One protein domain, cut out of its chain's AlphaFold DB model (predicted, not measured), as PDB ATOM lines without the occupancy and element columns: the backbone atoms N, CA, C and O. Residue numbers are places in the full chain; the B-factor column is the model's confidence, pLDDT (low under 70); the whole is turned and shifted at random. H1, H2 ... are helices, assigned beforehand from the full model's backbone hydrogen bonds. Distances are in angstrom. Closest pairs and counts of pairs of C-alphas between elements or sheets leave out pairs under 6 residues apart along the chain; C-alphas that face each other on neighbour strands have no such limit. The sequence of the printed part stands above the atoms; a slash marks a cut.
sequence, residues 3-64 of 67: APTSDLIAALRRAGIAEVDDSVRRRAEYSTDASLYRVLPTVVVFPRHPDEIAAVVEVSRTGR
ATOM      1  N   ALA A   3     104.155 117.917  34.282       57.41
ATOM      2  CA  ALA A   3     104.301 119.108  35.119       57.41
ATOM      3  C   ALA A   3     102.997 119.673  35.733       57.41
ATOM      4  O   ALA A   3     103.015 119.986  36.919       57.41
ATOM      5  N   PRO A   4     101.839 119.741  35.039       75.12
ATOM      6  CA  PRO A   4     100.680 120.437  35.610       75.12
ATOM      7  C   PRO A   4     100.029 119.688  36.784       75.12
ATOM      8  O   PRO A   4      99.570 120.311  37.739       75.12
ATOM      9  N   THR A   5     100.009 118.350  36.753       84.06
ATOM     10  CA  THR A   5      99.415 117.550  37.838       84.06
ATOM     11  C   THR A   5     100.336 117.489  39.054       84.06
ATOM     12  O   THR A   5      99.865 117.646  40.178       84.06
ATOM     13  N   SER A   6     101.648 117.310  38.852       88.75
ATOM     14  CA  SER A   6     102.615 117.292  39.957       88.75
ATOM     15  C   SER A   6     102.664 118.627  40.698       88.75
ATOM     16  O   SER A   6     102.724 118.641  41.928       88.75
ATOM     17  N   ASP A   7     102.569 119.741  39.968       91.62
ATOM     18  CA  ASP A   7     102.579 121.083  40.551       91.62
ATOM     19  C   ASP A   7     101.300 121.354  41.350       91.62
ATOM     20  O   ASP A   7     101.366 121.905  42.454       91.62
ATOM     21  N   LEU A   8     100.149 120.890  40.849       92.69
ATOM     22  CA  LEU A   8      98.877 120.937  41.568       92.69
ATOM     23  C   LEU A   8      98.929 120.124  42.870       92.69
ATOM     24  O   LEU A   8      98.546 120.632  43.923       92.69
ATOM     25  N   ILE A   9      99.439 118.889  42.827       94.50
ATOM     26  CA  ILE A   9      99.582 118.039  44.023       94.50
ATOM     27  C   ILE A   9     100.497 118.709  45.049       94.50
ATOM     28  O   ILE A   9     100.179 118.749  46.237       94.50
ATOM     29  N   ALA A  10     101.624 119.263  44.599       94.25
ATOM     30  CA  ALA A  10     102.547 119.966  45.475       94.25
ATOM     31  C   ALA A  10     101.901 121.214  46.098       94.25
ATOM     32  O   ALA A  10     102.105 121.476  47.283       94.25
ATOM     33  N   ALA A  11     101.105 121.968  45.335       95.00
ATOM     34  CA  ALA A  11     100.371 123.123  45.845       95.00
ATOM     35  C   ALA A  11      99.327 122.727  46.900       95.00
ATOM     36  O   ALA A  11      99.288 123.345  47.962       95.00
ATOM     37  N   LEU A  12      98.553 121.666  46.656       96.00
ATOM     38  CA  LEU A  12      97.578 121.139  47.618       96.00
ATOM     39  C   LEU A  12      98.253 120.691  48.920       96.00
ATOM     40  O   LEU A  12      97.816 121.071  50.003       96.00
ATOM     41  N   ARG A  13      99.373 119.964  48.828       95.75
ATOM     42  CA  ARG A  13     100.142 119.541  50.010       95.75
ATOM     43  C   ARG A  13     100.716 120.724  50.789       95.75
ATOM     44  O   ARG A  13     100.649 120.735  52.013       95.75
ATOM     45  N   ARG A  14     101.248 121.743  50.101       96.12
ATOM     46  CA  ARG A  14     101.730 122.980  50.748       96.12
ATOM     47  C   ARG A  14     100.611 123.759  51.437       96.12
ATOM     48  O   ARG A  14     100.878 124.417  52.433       96.12
ATOM     49  N   ALA A  15      99.384 123.666  50.930       95.88
ATOM     50  CA  ALA A  15      98.203 124.265  51.540       95.88
ATOM     51  C   ALA A  15      97.662 123.467  52.747       95.88
ATOM     52  O   ALA A  15      96.611 123.812  53.276       95.88
ATOM     53  N   GLY A  16      98.363 122.414  53.187       96.50
ATOM     54  CA  GLY A  16      97.992 121.613  54.356       96.50
ATOM     55  C   GLY A  16      97.080 120.427  54.050       96.50
ATOM     56  O   GLY A  16      96.689 119.716  54.970       96.50
ATOM     57  N   ILE A  17      96.768 120.163  52.778       97.62
ATOM     58  CA  ILE A  17      95.900 119.044  52.402       97.62
ATOM     59  C   ILE A  17      96.708 117.748  52.432       97.62
ATOM     60  O   ILE A  17      97.531 117.484  51.551       97.62
ATOM     61  N   ALA A  18      96.483 116.945  53.471       93.00
ATOM     62  CA  ALA A  18      97.223 115.707  53.698       93.00
ATOM     63  C   ALA A  18      96.820 114.594  52.716       93.00
ATOM     64  O   ALA A  18      97.672 113.861  52.213       93.00
ATOM     65  N   GLU A  19      95.524 114.480  52.422       96.50
ATOM     66  CA  GLU A  19      94.971 113.414  51.587       96.50
ATOM     67  C   GLU A  19      94.729 113.915  50.161       96.50
ATOM     68  O   GLU A  19      93.685 114.488  49.856       96.50
ATOM     69  N   VAL A  20      95.721 113.693  49.289       97.12
ATOM     70  CA  VAL A  20      95.681 113.991  47.849       97.12
ATOM     71  C   VAL A  20      95.991 112.710  47.075       97.12
ATOM     72  O   VAL A  20      97.089 112.168  47.212       97.12
ATOM     73  N   ASP A  21      95.043 112.242  46.265       96.44
ATOM     74  CA  ASP A  21      95.125 110.984  45.516       96.44
ATOM     75  C   ASP A  21      94.890 111.231  44.017       96.44
ATOM     76  O   ASP A  21      93.811 111.640  43.579       96.44
ATOM     77  N   ASP A  22      95.931 111.001  43.221       95.81
ATOM     78  CA  ASP A  22      95.936 111.120  41.764       95.81
ATOM     79  C   ASP A  22      95.946 109.755  41.057       95.81
ATOM     80  O   ASP A  22      96.110 109.677  39.832       95.81
ATOM     81  N   SER A  23      95.733 108.667  41.807       96.12
ATOM     82  CA  SER A  23      95.734 107.319  41.255       96.12
ATOM     83  C   SER A  23      94.624 107.141  40.222       96.12
ATOM     84  O   SER A  23      93.513 107.668  40.339       96.12
ATOM     85  N   VAL A  24      94.910 106.332  39.198       95.81
ATOM     86  CA  VAL A  24      93.937 105.989  38.147       95.81
ATOM     87  C   VAL A  24      92.655 105.425  38.758       95.81
ATOM     88  O   VAL A  24      91.562 105.797  38.340       95.81
ATOM     89  N   ARG A  25      92.794 104.573  39.780       97.06
ATOM     90  CA  ARG A  25      91.667 103.984  40.505       97.06
ATOM     91  C   ARG A  25      90.791 105.064  41.130       97.06
ATOM     92  O   ARG A  25      89.607 105.128  40.819       97.06
ATOM     93  N   ARG A  26      91.365 105.916  41.985       97.19
ATOM     94  CA  ARG A  26      90.606 106.944  42.699       97.19
ATOM     95  C   ARG A  26      89.946 107.914  41.723       97.19
ATOM     96  O   ARG A  26      88.767 108.219  41.847       97.19
ATOM     97  N   ARG A  27      90.662 108.353  40.692       96.62
ATOM     98  CA  ARG A  27      90.093 109.254  39.682       96.62
ATOM     99  C   ARG A  27      88.947 108.609  38.904       96.62
ATOM    100  O   ARG A  27      87.999 109.308  38.571       96.62
ATOM    101  N   ALA A  28      89.005 107.302  38.640       95.31
ATOM    102  CA  ALA A  28      87.900 106.573  38.024       95.31
ATOM    103  C   ALA A  28      86.679 106.479  38.956       95.31
ATOM    104  O   ALA A  28      85.566 106.736  38.495       95.31
ATOM    105  N   GLU A  29      86.887 106.187  40.248       95.94
ATOM    106  CA  GLU A  29      85.828 106.119  41.275       95.94
ATOM    107  C   GLU A  29      85.004 107.417  41.351       95.94
ATOM    108  O   GLU A  29      83.791 107.359  41.523       95.94
ATOM    109  N   TYR A  30      85.645 108.575  41.161       95.56
ATOM    110  CA  TYR A  30      85.009 109.900  41.223       95.56
ATOM    111  C   TYR A  30      84.797 110.548  39.844       95.56
ATOM    112  O   TYR A  30      84.649 111.766  39.749       95.56
ATOM    113  N   SER A  31      84.808 109.763  38.760       95.75
ATOM    114  CA  SER A  31      84.648 110.296  37.397       95.75
ATOM    115  C   SER A  31      83.203 110.396  36.912       95.75
ATOM    116  O   SER A  31      82.959 110.970  35.853       95.75
ATOM    117  N   THR A  32      82.250 109.828  37.646       93.06
ATOM    118  CA  THR A  32      80.833 109.766  37.271       93.06
ATOM    119  C   THR A  32      79.959 110.160  38.449       93.06
ATOM    120  O   THR A  32      80.314 109.897  39.597       93.06
ATOM    121  N   ASP A  33      78.799 110.737  38.165       90.44
ATOM    122  CA  ASP A  33      77.729 110.878  39.149       90.44
ATOM    123  C   ASP A  33      76.733 109.704  39.047       90.44
ATOM    124  O   ASP A  33      76.971 108.725  38.337       90.44
ATOM    125  N   ALA A  34      75.615 109.774  39.774       88.19
ATOM    126  CA  ALA A  34      74.541 108.777  39.698       88.19
ATOM    127  C   ALA A  34      73.694 108.879  38.406       88.19
ATOM    128  O   ALA A  34      72.639 108.251  38.307       88.19
ATOM    129  N   SER A  35      74.121 109.687  37.435       86.25
ATOM    130  CA  SER A  35      73.466 109.904  36.148       86.25
ATOM    131  C   SER A  35      74.387 109.471  34.990       86.25
ATOM    132  O   SER A  35      75.220 108.581  35.143       86.25
ATOM    133  N   LEU A  36      74.210 110.045  33.793       87.88
ATOM    134  CA  LEU A  36      74.990 109.704  32.595       87.88
ATOM    135  C   LEU A  36      76.262 110.554  32.422       87.88
ATOM    136  O   LEU A  36      77.008 110.334  31.464       87.88
ATOM    137  N   TYR A  37      76.527 111.526  33.300       84.94
ATOM    138  CA  TYR A  37      77.673 112.420  33.135       84.94
ATOM    139  C   TYR A  37      78.988 111.780  33.587       84.94
ATOM    140  O   TYR A  37      79.071 111.115  34.620       84.94
ATOM    141  N   ARG A  38      80.047 112.024  32.802       90.88
ATOM    142  CA  ARG A  38      81.412 111.579  33.099       90.88
ATOM    143  C   ARG A  38      82.422 112.702  32.891       90.88
ATOM    144  O   ARG A  38      82.569 113.205  31.780       90.88
ATOM    145  N   VAL A  39      83.168 113.038  33.938       94.00
ATOM    146  CA  VAL A  39      84.295 113.978  33.908       94.00
ATOM    147  C   VAL A  39      85.437 113.368  34.706       94.00
ATOM    148  O   VAL A  39      85.297 113.117  35.894       94.00
ATOM    149  N   LEU A  40      86.582 113.126  34.066       93.88
ATOM    150  CA  LEU A  40      87.751 112.588  34.759       93.88
ATOM    151  C   LEU A  40      88.444 113.707  35.563       93.88
ATOM    152  O   LEU A  40      88.962 114.640  34.943       93.88
ATOM    153  N   PRO A  41      88.510 113.634  36.906       94.19
ATOM    154  CA  PRO A  41      89.220 114.630  37.703       94.19
ATOM    155  C   PRO A  41      90.738 114.534  37.495       94.19
ATOM    156  O   PRO A  41      91.260 113.492  37.086       94.19
ATOM    157  N   THR A  42      91.472 115.607  37.804       94.00
ATOM    158  CA  THR A  42      92.949 115.597  37.819       94.00
ATOM    159  C   THR A  42      93.482 114.909  39.077       94.00
ATOM    160  O   THR A  42      94.397 114.097  38.981       94.00
ATOM    161  N   VAL A  43      92.877 115.199  40.231       95.62
ATOM    162  CA  VAL A  43      93.184 114.637  41.557       95.62
ATOM    163  C   VAL A  43      91.899 114.575  42.388       95.62
ATOM    164  O   VAL A  43      90.950 115.306  42.097       95.62
ATOM    165  N   VAL A  44      91.876 113.747  43.430       96.94
ATOM    166  CA  VAL A  44      90.808 113.699  44.441       96.94
ATOM    167  C   VAL A  44      91.417 114.015  45.806       96.94
ATOM    168  O   VAL A  44      92.512 113.551  46.116       96.94
ATOM    169  N   VAL A  45      90.719 114.811  46.614       97.62
ATOM    170  CA  VAL A  45      91.147 115.177  47.971       97.62
ATOM    171  C   VAL A  45      90.074 114.830  48.995       97.62
ATOM    172  O   VAL A  45      88.888 114.855  48.667       97.62
ATOM    173  N   PHE A  46      90.492 114.552  50.230       96.94
ATOM    174  CA  PHE A  46      89.597 114.270  51.360       96.94
ATOM    175  C   PHE A  46      89.859 115.257  52.506       96.94
ATOM    176  O   PHE A  46      90.599 114.930  53.435       96.94
ATOM    177  N   PRO A  47      89.296 116.478  52.437       96.44
ATOM    178  CA  PRO A  47      89.458 117.473  53.488       96.44
ATOM    179  C   PRO A  47      88.856 116.987  54.811       96.44
ATOM    180  O   PRO A  47      87.738 116.464  54.821       96.44
ATOM    181  N   ARG A  48      89.561 117.180  55.927       96.25
ATOM    182  CA  ARG A  48      89.096 116.778  57.268       96.25
ATOM    183  C   ARG A  48      88.433 117.910  58.039       96.25
ATOM    184  O   ARG A  48      87.626 117.650  58.934       96.25
ATOM    185  N   HIS A  49      88.740 119.150  57.674       95.75
ATOM    186  CA  HIS A  49      88.225 120.344  58.329       95.75
ATOM    187  C   HIS A  49      87.645 121.351  57.317       95.75
ATOM    188  O   HIS A  49      88.051 121.370  56.154       95.75
ATOM    189  N   PRO A  50      86.662 122.186  57.707       95.75
ATOM    190  CA  PRO A  50      86.034 123.137  56.784       95.75
ATOM    191  C   PRO A  50      86.998 124.153  56.150       95.75
ATOM    192  O   PRO A  50      86.806 124.559  55.007       95.75
ATOM    193  N   ASP A  51      88.039 124.562  56.869       95.75
ATOM    194  CA  ASP A  51      89.095 125.459  56.393       95.75
ATOM    195  C   ASP A  51      89.950 124.828  55.283       95.75
ATOM    196  O   ASP A  51      90.333 125.515  54.333       95.75
ATOM    197  N   GLU A  52      90.149 123.509  55.316       97.19
ATOM    198  CA  GLU A  52      90.812 122.779  54.232       97.19
ATOM    199  C   GLU A  52      90.021 122.872  52.915       97.19
ATOM    200  O   GLU A  52      90.615 122.958  51.841       97.19
ATOM    201  N   ILE A  53      88.683 122.938  52.965       96.56
ATOM    202  CA  ILE A  53      87.855 123.136  51.761       96.56
ATOM    203  C   ILE A  53      88.166 124.495  51.126       96.56
ATOM    204  O   ILE A  53      88.358 124.583  49.911       96.56
ATOM    205  N   ALA A  54      88.247 125.554  51.936       96.06
ATOM    206  CA  ALA A  54      88.581 126.888  51.446       96.06
ATOM    207  C   ALA A  54      89.974 126.907  50.790       96.06
ATOM    208  O   ALA A  54      90.129 127.455  49.694       96.06
ATOM    209  N   ALA A  55      90.952 126.235  51.405       96.25
ATOM    210  CA  ALA A  55      92.298 126.082  50.861       96.25
ATOM    211  C   ALA A  55      92.314 125.318  49.520       96.25
ATOM    212  O   ALA A  55      92.949 125.765  48.562       96.25
ATOM    213  N   VAL A  56      91.566 124.212  49.398       96.31
ATOM    214  CA  VAL A  56      91.428 123.445  48.142       96.31
ATOM    215  C   VAL A  56      90.850 124.304  47.018       96.31
ATOM    216  O   VAL A  56      91.345 124.273  45.886       96.31
ATOM    217  N   VAL A  57      89.803 125.078  47.310       95.12
ATOM    218  CA  VAL A  57      89.155 125.943  46.315       95.12
ATOM    219  C   VAL A  57      90.097 127.061  45.872       95.12
ATOM    220  O   VAL A  57      90.136 127.373  44.681       95.12
ATOM    221  N   GLU A  58      90.869 127.645  46.791       95.19
ATOM    222  CA  GLU A  58      91.872 128.660  46.456       95.19
ATOM    223  C   GLU A  58      92.934 128.099  45.506       95.19
ATOM    224  O   GLU A  58      93.107 128.623  44.404       95.19
ATOM    225  N   VAL A  59      93.547 126.963  45.860       94.38
ATOM    226  CA  VAL A  59      94.544 126.290  45.009       94.38
ATOM    227  C   VAL A  59      93.965 125.942  43.632       94.38
ATOM    228  O   VAL A  59      94.635 126.109  42.614       94.38
ATOM    229  N   SER A  60      92.706 125.502  43.572       91.38
ATOM    230  CA  SER A  60      92.028 125.155  42.313       91.38
ATOM    231  C   SER A  60      91.758 126.372  41.421       91.38
ATOM    232  O   SER A  60      91.772 126.258  40.192       91.38
ATOM    233  N   ARG A  61      91.522 127.548  42.017       88.81
ATOM    234  CA  ARG A  61      91.351 128.817  41.292       88.81
ATOM    235  C   ARG A  61      92.679 129.339  40.754       88.81
ATOM    236  O   ARG A  61      92.733 129.746  39.597       88.81
ATOM    237  N   THR A  62      93.748 129.274  41.543       82.56
ATOM    238  CA  THR A  62      95.085 129.721  41.120       82.56
ATOM    239  C   THR A  62      95.747 128.743  40.147       82.56
ATOM    240  O   THR A  62      96.469 129.157  39.246       82.56
ATOM    241  N   GLY A  63      95.459 127.444  40.276       66.50
ATOM    242  CA  GLY A  63      95.923 126.389  39.369       66.50
ATOM    243  C   GLY A  63      95.234 126.385  38.000       66.50
ATOM    244  O   GLY A  63      95.691 125.702  37.090       66.50
ATOM    245  N   ARG A  64      94.164 127.177  37.813       57.50
ATOM    246  CA  ARG A  64      93.478 127.372  36.519       57.50
ATOM    247  C   ARG A  64      94.234 128.289  35.537       57.50
ATOM    248  O   ARG A  64      93.681 128.652  34.500       57.50
TER     249      ARG A  64
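What this domain is: This is residues 3 to 64 of the 67 residues of an uncharacterized protein of Mycobacterium talmoniae (UniProt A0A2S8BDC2). The longest helix, H3, and helix H1 sit side by side, running opposite ways, while the short helix H2 lies apart from both, between a short link from H1 and a long link to H3. Residues 20 to 21 pair briefly with residues 44 to 45, antiparallel, between the helix pair and H2. The 62 printed residues hold three named helices, in the order H1, H2, H3, and no named strand: all helix. The whole is compact, with a radius of gyration of the C-alphas of 12.0 A and spans of 33 by 28 by 20 A.

How they stand to each other: H3, residues 50 to 62, touches H1, residues 3 to 14, at a shallow tilt of 30 degrees, opposite ways. H3 touches H1 with residues 55 to 59 alone, and H1 touches H3 with residues 8 to 12 alone; the closest C-alphas, those of Val 59 and Leu 12, are 6.5 A apart. H2, residues 24 to 29, is apart from H1 and from H3. Every O i to N i+4 pair is within hydrogen-bond range in H1 and H2, and 8 of 9 in H3.

Where its parts are: H3 runs 19.3 A from C-alpha 50 at (86.034, 123.137, 56.784) to C-alpha 62 at (95.085, 129.721, 41.120). H1 begins with C-alpha 3 at (104.301, 119.108, 35.119) and measures 16.3 A; H2 measures 8.7 A.

The domain as a whole: The C-alphas of Arg 14 and Leu 36, the two farthest apart, are 34.9 A apart. The printed part has no cut. The link from H2 to H3 is long, 20 residues. Mean pLDDT of the printed part is 92.2; residues 3, 63 and 64 are under 70.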